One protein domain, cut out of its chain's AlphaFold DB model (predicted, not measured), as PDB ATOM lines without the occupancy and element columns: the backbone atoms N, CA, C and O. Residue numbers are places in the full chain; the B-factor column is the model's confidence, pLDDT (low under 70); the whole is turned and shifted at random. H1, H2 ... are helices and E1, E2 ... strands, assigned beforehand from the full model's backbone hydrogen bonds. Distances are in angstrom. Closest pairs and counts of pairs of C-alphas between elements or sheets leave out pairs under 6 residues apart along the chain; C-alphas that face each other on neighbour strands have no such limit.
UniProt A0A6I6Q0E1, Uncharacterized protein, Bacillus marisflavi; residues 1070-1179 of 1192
ATOM      1  N   SER A1070     240.815 172.383 226.832       77.94
ATOM      2  CA  SER A1070     239.694 171.793 226.084       77.94
ATOM      3  C   SER A1070     238.342 172.345 226.548       77.94
ATOM      4  O   SER A1070     237.412 172.395 225.742       77.94
ATOM      5  N   VAL A1071     238.237 172.800 227.805       83.38
ATOM      6  CA  VAL A1071     237.049 173.495 228.334       83.38
ATOM      7  C   VAL A1071     236.855 174.823 227.596       83.38
ATOM      8  O   VAL A1071     235.787 175.074 227.042       83.38
ATOM      9  N   ASP A1072     237.915 175.629 227.494       74.06
ATOM     10  CA  ASP A1072     237.890 176.941 226.828       74.06
ATOM     11  C   ASP A1072     237.635 176.849 225.323       74.06
ATOM     12  O   ASP A1072     236.969 177.703 224.737       74.06
ATOM     13  N   ASN A1073     238.141 175.790 224.689       73.19
ATOM     14  CA  ASN A1073     237.897 175.510 223.275       73.19
ATOM     15  C   ASN A1073     236.521 174.862 223.014       73.19
ATOM     16  O   ASN A1073     236.206 174.572 221.860       73.19
ATOM     17  N   GLY A1074     235.706 174.616 224.050       76.00
ATOM     18  CA  GLY A1074     234.380 174.002 223.922       76.00
ATOM     19  C   GLY A1074     234.408 172.553 223.423       76.00
ATOM     20  O   GLY A1074     233.459 172.119 222.775       76.00
ATOM     21  N   GLN A1075     235.502 171.827 223.678       77.94
ATOM     22  CA  GLN A1075     235.713 170.432 223.259       77.94
ATOM     23  C   GLN A1075     235.593 169.424 224.415       77.94
ATOM     24  O   GLN A1075     235.403 168.236 224.163       77.94
ATOM     25  N   PHE A1076     235.690 169.894 225.661       84.75
ATOM     26  CA  PHE A1076     235.555 169.075 226.866       84.75
ATOM     27  C   PHE A1076     234.113 168.584 227.033       84.75
ATOM     28  O   PHE A1076     233.195 169.398 227.079       84.75
ATOM     29  N   ASN A1077     233.904 167.270 227.093       86.12
ATOM     30  CA  ASN A1077     232.581 166.635 227.072       86.12
ATOM     31  C   ASN A1077     232.307 165.785 228.330       86.12
ATOM     32  O   ASN A1077     233.185 165.564 229.162       86.12
ATOM     33  N   LEU A1078     231.083 165.255 228.461       81.69
ATOM     34  CA  LEU A1078     230.670 164.433 229.612       81.69
ATOM     35  C   LEU A1078     231.513 163.152 229.800       81.69
ATOM     36  O   LEU A1078     231.629 162.642 230.914       81.69
ATOM     37  N   GLY A1079     232.128 162.631 228.734       78.81
ATOM     38  CA  GLY A1079     233.091 161.535 228.825       78.81
ATOM     39  C   GLY A1079     234.406 161.949 229.490       78.81
ATOM     40  O   GLY A1079     234.967 161.166 230.254       78.81
ATOM     41  N   ASP A1080     234.864 163.183 229.266       82.19
ATOM     42  CA  ASP A1080     236.108 163.704 229.841       82.19
ATOM     43  C   ASP A1080     235.971 163.950 231.348       82.19
ATOM     44  O   ASP A1080     236.885 163.613 232.097       82.19
ATOM     45  N   LEU A1081     234.802 164.422 231.809       80.25
ATOM     46  CA  LEU A1081     234.466 164.508 233.240       80.25
ATOM     47  C   LEU A1081     234.697 163.171 233.960       80.25
ATOM     48  O   LEU A1081     235.361 163.123 234.993       80.25
ATOM     49  N   ARG A1082     234.207 162.071 233.374       75.38
ATOM     50  CA  ARG A1082     234.394 160.722 233.924       75.38
ATOM     51  C   ARG A1082     235.844 160.243 233.823       75.38
ATOM     52  O   ARG A1082     236.344 159.636 234.763       75.38
ATOM     53  N   ASN A1083     236.526 160.516 232.710       79.25
ATOM     54  CA  ASN A1083     237.928 160.124 232.519       79.25
ATOM     55  C   ASN A1083     238.880 160.830 233.504       79.25
ATOM     56  O   ASN A1083     239.923 160.275 233.840       79.25
ATOM     57  N   HIS A1084     238.521 162.031 233.967       78.06
ATOM     58  CA  HIS A1084     239.294 162.835 234.916       78.06
ATOM     59  C   HIS A1084     238.801 162.756 236.371       78.06
ATOM     60  O   HIS A1084     239.313 163.495 237.204       78.06
ATOM     61  N   GLN A1085     237.851 161.864 236.691       76.81
ATOM     62  CA  GLN A1085     237.286 161.693 238.044       76.81
ATOM     63  C   GLN A1085     236.605 162.966 238.604       76.81
ATOM     64  O   GLN A1085     236.523 163.160 239.809       76.81
ATOM     65  N   LEU A1086     236.073 163.820 237.722       76.88
ATOM     66  CA  LEU A1086     235.365 165.069 238.050       76.88
ATOM     67  C   LEU A1086     233.835 164.883 238.091       76.88
ATOM     68  O   LEU A1086     233.074 165.788 237.748       76.88
ATOM     69  N   THR A1087     233.365 163.676 238.403       66.94
ATOM     70  CA  THR A1087     231.928 163.353 238.468       66.94
ATOM     71  C   THR A1087     231.289 163.722 239.796       66.94
ATOM     72  O   THR A1087     230.064 163.814 239.882       66.94
ATOM     73  N   ASP A1088     232.114 163.934 240.815       64.31
ATOM     74  CA  ASP A1088     231.683 164.028 242.195       64.31
ATOM     75  C   ASP A1088     231.600 165.519 242.551       64.31
ATOM     76  O   ASP A1088     232.598 166.235 242.523       64.31
ATOM     77  N   GLN A1089     230.384 165.993 242.845       72.50
ATOM     78  CA  GLN A1089     230.046 167.413 243.050       72.50
ATOM     79  C   GLN A1089     230.217 168.295 241.796       72.50
ATOM     80  O   GLN A1089     231.061 169.192 241.743       72.50
ATOM     81  N   ILE A1090     229.358 168.079 240.793       85.25
ATOM     82  CA  ILE A1090     229.152 169.042 239.701       85.25
ATOM     83  C   ILE A1090     228.122 170.089 240.150       85.25
ATOM     84  O   ILE A1090     227.055 169.751 240.662       85.25
ATOM     85  N   GLU A1091     228.415 171.362 239.912       87.88
ATOM     86  CA  GLU A1091     227.551 172.497 240.236       87.88
ATOM     87  C   GLU A1091     227.328 173.379 239.001       87.88
ATOM     88  O   GLU A1091     228.273 173.728 238.289       87.88
ATOM     89  N   LEU A1092     226.083 173.793 238.771       88.06
ATOM     90  CA  LEU A1092     225.726 174.858 237.841       88.06
ATOM     91  C   LEU A1092     225.765 176.195 238.580       88.06
ATOM     92  O   LEU A1092     224.890 176.496 239.390       88.06
ATOM     93  N   VAL A1093     226.752 177.021 238.251       87.62
ATOM     94  CA  VAL A1093     226.805 178.421 238.667       87.62
ATOM     95  C   VAL A1093     226.005 179.246 237.662       87.62
ATOM     96  O   VAL A1093     226.303 179.233 236.469       87.62
ATOM     97  N   THR A1094     224.992 179.970 238.135       84.44
ATOM     98  CA  THR A1094     224.198 180.920 237.342       84.44
ATOM     99  C   THR A1094     224.244 182.295 238.006       84.44
ATOM    100  O   THR A1094     223.974 182.427 239.195       84.44
ATOM    101  N   THR A1095     224.571 183.332 237.240       82.94
ATOM    102  CA  THR A1095     224.436 184.742 237.633       82.94
ATOM    103  C   THR A1095     223.489 185.452 236.665       82.94
ATOM    104  O   THR A1095     222.994 184.841 235.715       82.94
ATOM    105  N   ARG A1096     223.267 186.756 236.863       78.56
ATOM    106  CA  ARG A1096     222.501 187.602 235.936       78.56
ATOM    107  C   ARG A1096     223.058 187.613 234.506       78.56
ATOM    108  O   ARG A1096     222.291 187.683 233.550       78.56
ATOM    109  N   GLU A1097     224.382 187.554 234.356       74.69
ATOM    110  CA  GLU A1097     225.065 187.748 233.067       74.69
ATOM    111  C   GLU A1097     225.609 186.450 232.462       74.69
ATOM    112  O   GLU A1097     225.647 186.310 231.238       74.69
ATOM    113  N   GLN A1098     226.008 185.485 233.297       84.31
ATOM    114  CA  GLN A1098     226.731 184.290 232.861       84.31
ATOM    115  C   GLN A1098     226.327 183.021 233.618       84.31
ATOM    116  O   GLN A1098     225.988 183.061 234.800       84.31
ATOM    117  N   SER A1099     226.417 181.879 232.939       86.88
ATOM    118  CA  SER A1099     226.212 180.545 233.506       86.88
ATOM    119  C   SER A1099     227.313 179.573 233.071       86.88
ATOM    120  O   SER A1099     227.796 179.627 231.937       86.88
ATOM    121  N   TYR A1100     227.749 178.693 233.974       90.38
ATOM    122  CA  TYR A1100     228.753 177.663 233.691       90.38
ATOM    123  C   TYR A1100     228.684 176.503 234.692       90.38
ATOM    124  O   TYR A1100     228.203 176.652 235.813       90.38
ATOM    125  N   LEU A1101     229.204 175.342 234.293       89.44
ATOM    126  CA  LEU A1101     229.414 174.199 235.175       89.44
ATOM    127  C   LEU A1101     230.809 174.252 235.793       89.44
ATOM    128  O   LEU A1101     231.800 174.492 235.092       89.44
ATOM    129  N   GLN A1102     230.885 173.944 237.081       90.75
ATOM    130  CA  GLN A1102     232.124 173.644 237.787       90.75
ATOM    131  C   GLN A1102     232.056 172.265 238.444       90.75
ATOM    132  O   GLN A1102     230.969 171.767 238.725       90.75
ATOM    133  N   ALA A1103     233.211 171.650 238.664       87.19
ATOM    134  CA  ALA A1103     233.355 170.395 239.389       87.19
ATOM    135  C   ALA A1103     234.543 170.488 240.351       87.19
ATOM    136  O   ALA A1103     235.530 171.172 240.055       87.19
ATOM    137  N   SER A1104     234.450 169.807 241.489       82.44
ATOM    138  CA  SER A1104     235.560 169.675 242.433       82.44
ATOM    139  C   SER A1104     236.605 168.688 241.893       82.44
ATOM    140  O   SER A1104     236.267 167.589 241.457       82.44
ATOM    141  N   GLY A1105     237.879 169.078 241.902       74.06
ATOM    142  CA  GLY A1105     239.005 168.184 241.647       74.06
ATOM    143  C   GLY A1105     239.312 167.282 242.846       74.06
ATOM    144  O   GLY A1105     238.855 167.524 243.963       74.06
ATOM    145  N   ALA A1106     240.149 166.263 242.632       68.38
ATOM    146  CA  ALA A1106     240.645 165.385 243.703       68.38
ATOM    147  C   ALA A1106     241.518 166.116 244.752       68.38
ATOM    148  O   ALA A1106     241.809 165.574 245.814       68.38
ATOM    149  N   ASP A1107     241.930 167.349 244.454       68.94
ATOM    150  CA  ASP A1107     242.621 168.298 245.328       68.94
ATOM    151  C   ASP A1107     241.665 169.225 246.113       68.94
ATOM    152  O   ASP A1107     242.116 170.103 246.849       68.94
ATOM    153  N   GLY A1108     240.349 169.056 245.946       67.50
ATOM    154  CA  GLY A1108     239.312 169.885 246.562       67.50
ATOM    155  C   GLY A1108     239.114 171.258 245.908       67.50
ATOM    156  O   GLY A1108     238.297 172.041 246.392       67.50
ATOM    157  N   GLN A1109     239.825 171.577 244.820       73.69
ATOM    158  CA  GLN A1109     239.676 172.851 244.113       73.69
ATOM    159  C   GLN A1109     238.523 172.791 243.107       73.69
ATOM    160  O   GLN A1109     238.345 171.800 242.402       73.69
ATOM    161  N   LYS A1110     237.729 173.864 243.007       82.00
ATOM    162  CA  LYS A1110     236.613 173.937 242.051       82.00
ATOM    163  C   LYS A1110     237.087 174.472 240.702       82.00
ATOM    164  O   LYS A1110     237.470 175.636 240.583       82.00
ATOM    165  N   TYR A1111     236.994 173.638 239.673       85.94
ATOM    166  CA  TYR A1111     237.378 173.969 238.304       85.94
ATOM    167  C   TYR A1111     236.154 174.131 237.410       85.94
ATOM    168  O   TYR A1111     235.228 173.324 237.464       85.94
ATOM    169  N   ARG A1112     236.157 175.129 236.521       89.88
ATOM    170  CA  ARG A1112     235.156 175.224 235.454       89.88
ATOM    171  C   ARG A1112     235.366 174.089 234.453       89.88
ATOM    172  O   ARG A1112     236.472 173.891 233.948       89.88
ATOM    173  N   VAL A1113     234.283 173.393 234.127       89.62
ATOM    174  CA  VAL A1113     234.267 172.231 233.221       89.62
ATOM    175  C   VAL A1113     233.425 172.446 231.961       89.62
ATOM    176  O   VAL A1113     233.459 171.613 231.063       89.62
ATOM    177  N   SER A1114     232.724 173.578 231.834       88.69
ATOM    178  CA  SER A1114     232.005 173.962 230.610       88.69
ATOM    179  C   SER A1114     232.493 175.275 229.995       88.69
ATOM    180  O   SER A1114     233.158 176.093 230.634       88.69
ATOM    181  N   LYS A1115     232.066 175.529 228.753       85.50
ATOM    182  CA  LYS A1115     231.981 176.894 228.205       85.50
ATOM    183  C   LYS A1115     231.054 177.756 229.079       85.50
ATOM    184  O   LYS A1115     230.124 177.232 229.698       85.50
ATOM    185  N   ILE A1116     231.294 179.067 229.096       82.75
ATOM    186  CA  ILE A1116     230.343 180.042 229.644       82.75
ATOM    187  C   ILE A1116     229.185 180.203 228.649       82.75
ATOM    188  O   ILE A1116     229.418 180.308 227.442       82.75
ATOM    189  N   SER A1117     227.958 180.240 229.157       80.69
ATOM    190  CA  SER A1117     226.743 180.625 228.435       80.69
ATOM    191  C   SER A1117     226.095 181.846 229.097       80.69
ATOM    192  O   SER A1117     226.574 182.335 230.121       80.69
ATOM    193  N   THR A1118     225.015 182.360 228.512       78.38
ATOM    194  CA  THR A1118     224.242 183.484 229.059       78.38
ATOM    195  C   THR A1118     223.684 183.146 230.447       78.38
ATOM    196  O   THR A1118     223.294 182.006 230.706       78.38
ATOM    197  N   GLY A1119     223.672 184.127 231.347       79.56
ATOM    198  CA  GLY A1119     223.046 184.027 232.668       79.56
ATOM    199  C   GLY A1119     221.520 184.119 232.638       79.56
ATOM    200  O   GLY A1119     220.909 184.222 231.574       79.56
ATOM    201  N   ASP A1120     220.910 184.104 233.824       79.75
ATOM    202  CA  ASP A1120     219.464 184.261 233.992       79.75
ATOM    203  C   ASP A1120     219.137 185.690 234.474       79.75
ATOM    204  O   ASP A1120     219.450 186.042 235.616       79.75
ATOM    205  N   PRO A1121     218.503 186.543 233.644       72.00
ATOM    206  CA  PRO A1121     218.303 187.961 233.948       72.00
ATOM    207  C   PRO A1121     217.301 188.224 235.084       72.00
ATOM    208  O   PRO A1121     217.114 189.380 235.472       72.00
ATOM    209  N   ARG A1122     216.653 187.185 235.628       74.56
ATOM    210  CA  ARG A1122     215.790 187.281 236.819       74.56
ATOM    211  C   ARG A1122     216.598 187.380 238.116       74.56
ATOM    212  O   ARG A1122     216.064 187.838 239.122       74.56
ATOM    213  N   LEU A1123     217.872 186.981 238.087       69.38
ATOM    214  CA  LEU A1123     218.752 186.997 239.252       69.38
ATOM    215  C   LEU A1123     219.347 188.386 239.512       69.38
ATOM    216  O   LEU A1123     219.680 189.134 238.581       69.38
ATOM    217  N   ASN A1124     219.527 188.698 240.793       66.62
ATOM    218  CA  ASN A1124     220.321 189.834 241.272       66.62
ATOM    219  C   ASN A1124     221.696 189.398 241.829       66.62
ATOM    220  O   ASN A1124     222.619 190.208 241.844       66.62
ATOM    221  N   GLN A1125     221.862 188.123 242.201       68.44
ATOM    222  CA  GLN A1125     223.099 187.561 242.746       68.44
ATOM    223  C   GLN A1125     223.497 186.222 242.096       68.44
ATOM    224  O   GLN A1125     222.841 185.732 241.175       68.44
ATOM    225  N   GLN A1126     224.630 185.655 242.524       78.50
ATOM    226  CA  GLN A1126     225.093 184.343 242.070       78.50
ATOM    227  C   GLN A1126     224.359 183.221 242.806       78.50
ATOM    228  O   GLN A1126     224.256 183.239 244.028       78.50
ATOM    229  N   ILE A1127     223.932 182.213 242.052       78.31
ATOM    230  CA  ILE A1127     223.287 181.005 242.559       78.31
ATOM    231  C   ILE A1127     224.067 179.785 242.078       78.31
ATOM    232  O   ILE A1127     224.475 179.710 240.916       78.31
ATOM    233  N   THR A1128     224.255 178.823 242.976       82.25
ATOM    234  CA  THR A1128     224.982 177.576 242.722       82.25
ATOM    235  C   THR A1128     224.026 176.408 242.950       82.25
ATOM    236  O   THR A1128     223.567 176.194 244.066       82.25
ATOM    237  N   GLN A1129     223.705 175.670 241.888       83.12
ATOM    238  CA  GLN A1129     222.740 174.567 241.900       83.12
ATOM    239  C   GLN A1129     223.472 173.225 241.716       83.12
ATOM    240  O   GLN A1129     224.226 173.097 240.746       83.12
ATOM    241  N   PRO A1130     223.285 172.214 242.587       81.75
ATOM    242  CA  PRO A1130     223.910 170.906 242.408       81.75
ATOM    243  C   PRO A1130     223.339 170.179 241.182       81.75
ATOM    244  O   PRO A1130     222.150 170.273 240.872       81.75
ATOM    245  N   ILE A1131     224.209 169.454 240.474       84.06
ATOM    246  CA  ILE A1131     223.897 168.711 239.250       84.06
ATOM    247  C   ILE A1131     224.297 167.247 239.435       84.06
ATOM    248  O   ILE A1131     225.459 166.950 239.711       84.06
ATOM    249  N   THR A1132     223.366 166.317 239.199       80.56
ATOM    250  CA  THR A1132     223.665 164.875 239.213       80.56
ATOM    251  C   THR A1132     223.696 164.281 237.804       80.56
ATOM    252  O   THR A1132     222.909 164.639 236.926       80.56
ATOM    253  N   VAL A1133     224.632 163.357 237.559       76.31
ATOM    254  CA  VAL A1133     224.745 162.651 236.273       76.31
ATOM    255  C   VAL A1133     223.835 161.422 236.295       76.31
ATOM    256  O   VAL A1133     224.094 160.470 237.028       76.31
ATOM    257  N   ARG A1134     222.779 161.401 235.474       75.62
ATOM    258  CA  ARG A1134     221.859 160.255 235.349       75.62
ATOM    259  C   ARG A1134     221.677 159.888 233.878       75.62
ATOM    260  O   ARG A1134     221.441 160.756 233.046       75.62
ATOM    261  N   ASN A1135     221.787 158.602 233.537       70.19
ATOM    262  CA  ASN A1135     221.580 158.079 232.174       70.19
ATOM    263  C   ASN A1135     222.345 158.840 231.061       70.19
ATOM    264  O   ASN A1135     221.793 159.106 229.995       70.19
ATOM    265  N   HIS A1136     223.618 159.179 231.303       68.19
ATOM    266  CA  HIS A1136     224.467 159.986 230.403       68.19
ATOM    267  C   HIS A1136     223.946 161.411 230.117       68.19
ATOM    268  O   HIS A1136     224.298 162.002 229.097       68.19
ATOM    269  N   LYS A1137     223.135 161.974 231.018       73.94
ATOM    270  CA  LYS A1137     222.712 163.377 231.012       73.94
ATOM    271  C   LYS A1137     222.995 164.035 232.357       73.94
ATOM    272  O   LYS A1137     223.047 163.368 233.389       73.94
ATOM    273  N   LEU A1138     223.149 165.350 232.328       81.50
ATOM    274  CA  LEU A1138     223.179 166.197 233.511       81.50
ATOM    275  C   LEU A1138     221.740 166.534 233.915       81.50
ATOM    276  O   LEU A1138     220.951 166.977 233.078       81.50
ATOM    277  N   VAL A1139     221.391 166.314 235.179       80.31
ATOM    278  CA  VAL A1139     220.054 166.570 235.730       80.31
ATOM    279  C   VAL A1139     220.161 167.635 236.819       80.31
ATOM    280  O   VAL A1139     221.011 167.540 237.702       80.31
ATOM    281  N   LYS A1140     219.311 168.664 236.721       78.50
ATOM    282  CA  LYS A1140     219.167 169.726 237.728       78.50
ATOM    283  C   LYS A1140     218.349 169.216 238.913       78.50
ATOM    284  O   LYS A1140     217.352 168.527 238.702       78.50
ATOM    285  N   GLU A1141     218.733 169.599 240.125       71.44
ATOM    286  CA  GLU A1141     217.962 169.335 241.346       71.44
ATOM    287  C   GLU A1141     217.344 170.646 241.851       71.44
ATOM    288  O   GLU A1141     218.029 171.669 241.886       71.44
ATOM    289  N   ASP A1142     216.043 170.650 242.162       67.00
ATOM    290  CA  ASP A1142     215.317 171.861 242.576       67.00
ATOM    291  C   ASP A1142     215.957 172.495 243.819       67.00
ATOM    292  O   ASP A1142     216.209 171.808 244.808       67.00
ATOM    293  N   ILE A1143     216.134 173.817 243.796       66.06
ATOM    294  CA  ILE A1143     216.565 174.600 244.959       66.06
ATOM    295  C   ILE A1143     215.477 175.604 245.347       66.06
ATOM    296  O   ILE A1143     214.782 176.153 244.490       66.06
ATOM    297  N   ILE A1144     215.314 175.816 246.650       67.25
ATOM    298  CA  ILE A1144     214.439 176.849 247.210       67.25
ATOM    299  C   ILE A1144     215.304 178.092 247.408       67.25
ATOM    300  O   ILE A1144     216.413 177.981 247.931       67.25
ATOM    301  N   LEU A1145     214.824 179.248 246.953       62.44
ATOM    302  CA  LEU A1145     215.506 180.526 247.139       62.44
ATOM    303  C   LEU A1145     214.726 181.402 248.107       62.44
ATOM    304  O   LEU A1145     213.498 181.431 248.066       62.44
ATOM    305  N   GLU A1146     215.465 182.144 248.919       58.34
ATOM    306  CA  GLU A1146     214.921 183.215 249.744       58.34
ATOM    307  C   GLU A1146     214.517 184.414 248.868       58.34
ATOM    308  O   GLU A1146     215.156 184.708 247.851       58.34
ATOM    309  N   ASP A1147     213.495 185.143 249.319       52.94
ATOM    310  CA  ASP A1147     212.829 186.281 248.654       52.94
ATOM    311  C   ASP A1147     213.786 187.408 248.189       52.94
ATOM    312  O   ASP A1147     213.467 188.235 247.338       52.94
ATOM    313  N   SER A1148     215.010 187.434 248.725       54.84
ATOM    314  CA  SER A1148     216.054 188.413 248.411       54.84
ATOM    315  C   SER A1148     216.814 188.156 247.100       54.84
ATOM    316  O   SER A1148     217.546 189.045 246.662       54.84
ATOM    317  N   GLN A1149     216.683 186.980 246.466       54.59
ATOM    318  CA  GLN A1149     217.615 186.517 245.414       54.59
ATOM    319  C   GLN A1149     217.076 186.585 243.966       54.59
ATOM    320  O   GLN A1149     217.822 186.345 243.007       54.59
ATOM    321  N   VAL A1150     215.788 186.895 243.780       57.19
ATOM    322  CA  VAL A1150     215.108 186.908 242.468       57.19
ATOM    323  C   VAL A1150     214.178 188.116 242.364       57.19
ATOM    324  O   VAL A1150     213.459 188.447 243.298       57.19
ATOM    325  N   PHE A1151     214.163 188.792 241.213       51.78
ATOM    326  CA  PHE A1151     213.325 189.977 241.029       51.78
ATOM    327  C   PHE A1151     211.850 189.606 240.779       51.78
ATOM    328  O   PHE A1151     211.492 189.199 239.674       51.78
ATOM    329  N   GLY A1152     210.991 189.806 241.786       55.66
ATOM    330  CA  GLY A1152     209.528 189.776 241.635       55.66
ATOM    331  C   GLY A1152     208.878 188.387 241.644       55.66
ATOM    332  O   GLY A1152     207.916 188.171 240.908       55.66
ATOM    333  N   MET A1153     209.393 187.452 242.446       52.41
ATOM    334  CA  MET A1153     208.758 186.159 242.737       52.41
ATOM    335  C   MET A1153     208.738 185.941 244.251       52.41
ATOM    336  O   MET A1153     209.784 186.098 244.868       52.41
ATOM    337  N   GLU A1154     207.583 185.564 244.810       54.38
ATOM    338  CA  GLU A1154     207.470 185.064 246.191       54.38
ATOM    339  C   GLU A1154     208.172 183.696 246.330       54.38
ATOM    340  O   GLU A1154     208.321 182.982 245.329       54.38
ATOM    341  N   GLU A1155     208.569 183.326 247.557       53.62
ATOM    342  CA  GLU A1155     209.234 182.054 247.909       53.62
ATOM    343  C   GLU A1155     208.766 180.853 247.066       53.62
ATOM    344  O   GLU A1155     207.654 180.331 247.195       53.62
ATOM    345  N   GLY A1156     209.656 180.368 246.197       59.22
ATOM    346  CA  GLY A1156     209.315 179.357 245.208       59.22
ATOM    347  C   GLY A1156     210.510 178.530 244.756       59.22
ATOM    348  O   GLY A1156     211.666 178.948 244.828       59.22
ATOM    349  N   LYS A1157     210.223 177.324 244.255       62.34
ATOM    350  CA  LYS A1157     211.231 176.450 243.642       62.34
ATOM    351  C   LYS A1157     211.857 177.136 242.432       62.34
ATOM    352  O   LYS A1157     211.206 177.302 241.398       62.34
ATOM    353  N   TYR A1158     213.139 177.465 242.525       68.56
ATOM    354  CA  TYR A1158     213.876 178.027 241.408       68.56
ATOM    355  C   TYR A1158     214.434 176.927 240.511       68.56
ATOM    356  O   TYR A1158     215.191 176.050 240.932       68.56
ATOM    357  N   THR A1159     214.111 177.039 239.225       65.31
ATOM    358  CA  THR A1159     214.770 176.289 238.161       65.31
ATOM    359  C   THR A1159     215.494 177.279 237.250       65.31
ATOM    360  O   THR A1159     214.884 178.182 236.666       65.31
ATOM    361  N   SER A1160     216.819 177.126 237.136       69.12
ATOM    362  CA  SER A1160     217.613 177.919 236.192       69.12
ATOM    363  C   SER A1160     217.104 177.684 234.771       69.12
ATOM    364  O   SER A1160     216.893 176.533 234.371       69.12
ATOM    365  N   SER A1161     216.919 178.758 233.999       70.12
ATOM    366  CA  SER A1161     216.489 178.678 232.592       70.12
ATOM    367  C   SER A1161     217.520 177.993 231.681       70.12
ATOM    368  O   SER A1161     217.174 177.521 230.602       70.12
ATOM    369  N   VAL A1162     218.770 177.872 232.135       76.81
ATOM    370  CA  VAL A1162     219.888 177.259 231.406       76.81
ATOM    371  C   VAL A1162     219.876 175.738 231.579       76.81
ATOM    372  O   VAL A1162     219.920 175.245 232.708       76.81
ATOM    373  N   ASP A1163     219.831 174.962 230.492       82.50
ATOM    374  CA  ASP A1163     220.025 173.504 230.547       82.50
ATOM    375  C   ASP A1163     221.530 173.165 230.690       82.50
ATOM    376  O   ASP A1163     222.323 173.536 229.822       82.50
ATOM    377  N   PRO A1164     221.957 172.439 231.747       82.56
ATOM    378  CA  PRO A1164     223.334 171.963 231.891       82.56
ATOM    379  C   PRO A1164     223.862 171.180 230.686       82.56
ATOM    380  O   PRO A1164     225.059 171.222 230.400       82.56
ATOM    381  N   ASN A1165     222.995 170.456 229.974       81.94
ATOM    382  CA  ASN A1165     223.386 169.627 228.838       81.94
ATOM    383  C   ASN A1165     223.804 170.474 227.626       81.94
ATOM    384  O   ASN A1165     224.655 170.033 226.862       81.94
ATOM    385  N   ASP A1166     223.296 171.704 227.487       82.44
ATOM    386  CA  ASP A1166     223.710 172.630 226.423       82.44
ATOM    387  C   ASP A1166     225.087 173.256 226.690       82.44
ATOM    388  O   ASP A1166     225.739 173.773 225.773       82.44
ATOM    389  N   LEU A1167     225.561 173.204 227.941       83.50
ATOM    390  CA  LEU A1167     226.862 173.730 228.355       83.50
ATOM    391  C   LEU A1167     228.024 172.807 227.959       83.50
ATOM    392  O   LEU A1167     229.145 173.293 227.803       83.50
ATOM    393  N   LEU A1168     227.772 171.516 227.708       82.94
ATOM    394  CA  LEU A1168     228.774 170.560 227.228       82.94
ATOM    395  C   LEU A1168     228.477 170.098 225.787       82.94
ATOM    396  O   LEU A1168     227.328 169.836 225.444       82.94
ATOM    397  N   PRO A1169     229.489 169.958 224.910       76.19
ATOM    398  CA  PRO A1169     229.317 169.307 223.616       76.19
ATOM    399  C   PRO A1169     228.916 167.824 223.777       76.19
ATOM    400  O   PRO A1169     229.428 167.135 224.667       76.19
ATOM    401  N   PRO A1170     228.054 167.288 222.891       66.44
ATOM    402  CA  PRO A1170     227.700 165.873 222.893       66.44
ATOM    403  C   PRO A1170     228.894 164.993 222.493       66.44
ATOM    404  O   PRO A1170     229.739 165.387 221.687       66.44
ATOM    405  N   ILE A1171     228.932 163.765 223.017       65.94
ATOM    406  CA  ILE A1171     229.992 162.790 222.719       65.94
ATOM    407  C   ILE A1171     229.972 162.448 221.210       65.94
ATOM    408  O   ILE A1171     228.926 162.028 220.702       65.94
ATOM    409  N   PRO A1172     231.095 162.579 220.471       57.34
ATOM    410  CA  PRO A1172     231.124 162.321 219.031       57.34
ATOM    411  C   PRO A1172     230.763 160.873 218.665       57.34
ATOM    412  O   PRO A1172     231.453 159.921 219.034       57.34
ATOM    413  N   ASN A1173     229.707 160.687 217.868       64.19
ATOM    414  CA  ASN A1173     229.343 159.368 217.353       64.19
ATOM    415  C   ASN A1173     230.230 158.985 216.154       64.19
ATOM    416  O   ASN A1173     229.942 159.333 215.004       64.19
ATOM    417  N   ASN A1174     231.281 158.206 216.422       62.22
ATOM    418  CA  ASN A1174     232.248 157.738 215.423       62.22
ATOM    419  C   ASN A1174     231.615 157.029 214.205       62.22
ATOM    420  O   ASN A1174     232.178 157.089 213.113       62.22
ATOM    421  N   ARG A1175     230.440 156.388 214.338       61.06
ATOM    422  CA  ARG A1175     229.763 155.753 213.187       61.06
ATOM    423  C   ARG A1175     229.169 156.781 212.222       61.06
ATOM    424  O   ARG A1175     229.184 156.551 211.017       61.06
ATOM    425  N   TYR A1176     228.670 157.908 212.733       61.72
ATOM    426  CA  TYR A1176     228.085 158.970 211.911       61.72
ATOM    427  C   TYR A1176     229.165 159.769 211.169       61.72
ATOM    428  O   TYR A1176     229.038 159.986 209.966       61.72
ATOM    429  N   ALA A1177     230.268 160.108 211.848       54.84
ATOM    430  CA  ALA A1177     231.411 160.793 211.235       54.84
ATOM    431  C   ALA A1177     231.990 160.005 210.042       54.84
ATOM    432  O   ALA A1177     232.130 160.550 208.947       54.84
ATOM    433  N   ASN A1178     232.213 158.697 210.218       65.50
ATOM    434  CA  ASN A1178     232.695 157.817 209.149       65.50
ATOM    435  C   ASN A1178     231.718 157.723 207.961       65.50
ATOM    436  O   ASN A1178     232.152 157.566 206.819       65.50
ATOM    437  N   ARG A1179     230.402 157.833 208.202       67.62
ATOM    438  CA  ARG A1179     229.395 157.836 207.129       67.62
ATOM    439  C   ARG A1179     229.410 159.148 206.343       67.62
ATOM    440  O   ARG A1179     229.348 159.111 205.119       67.62
TER     441      ARG A1179
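This is residues 1070 to 1179 of the 1192 residues of an uncharacterized protein of Bacillus marisflavi (UniProt A0A6I6Q0E1). With little regular structure, the model is one strongly twisted antiparallel sheet, E3 E2 E1 E4 E5, with H2 beside it, H1 grazing it, and residues 1173 to 1179 sticking out. The 110 printed residues run H1 E1 E2 E3 E4 E5 H2 H3, class mixed, 43 in named elements. It is only just compact, close to loose: radius of gyration of the C-alphas 15.3 A, spans 52 by 35 by 25 A.

H1, residues 1078 to 1083, only grazes the sheet. E1, 1090 to 1094, E2, 1098 to 1104, and E3, 1110 to 1112, form a meander of two hairpins, antiparallel neighbours in turn; N 1093 and O 1100, and N 1111 and O 1103, are 2.9 A apart. E4, 1127 to 1134, makes it a Greek key, the fourth strand antiparallel to the first; N 1092 and O 1129 are 2.8 A apart. E5, 1137 to 1140, forms a hairpin with E4; N 1132 and O 1139 are 3.0 A apart. H2, 1164 to 1167, is at the sheet's level, height 2.3 A; its closest C-alphas to E5 are Asn 1165 and Leu 1138, 5.8 A. H3, 1174 to 1179, is not on the sheet. Every O i to N i+4 pair is within hydrogen-bond range in H3, 1 of 2 in H1; H2 is too short.

E4 is 22.0 A long, E2 19.6 A. C-alpha 1078 is at (230.670, 164.433, 229.612), C-alpha 1179 at (229.395, 157.836, 207.129).

The farthest C-alphas, Ser 1148 and Arg 1179, are 53.1 A apart. The printed part has no cut; links E3 to E4 and E5 to H2 are long. pLDDT is under 70 in 38 residues, among them 1142 to 1160 and 1170 to 1179.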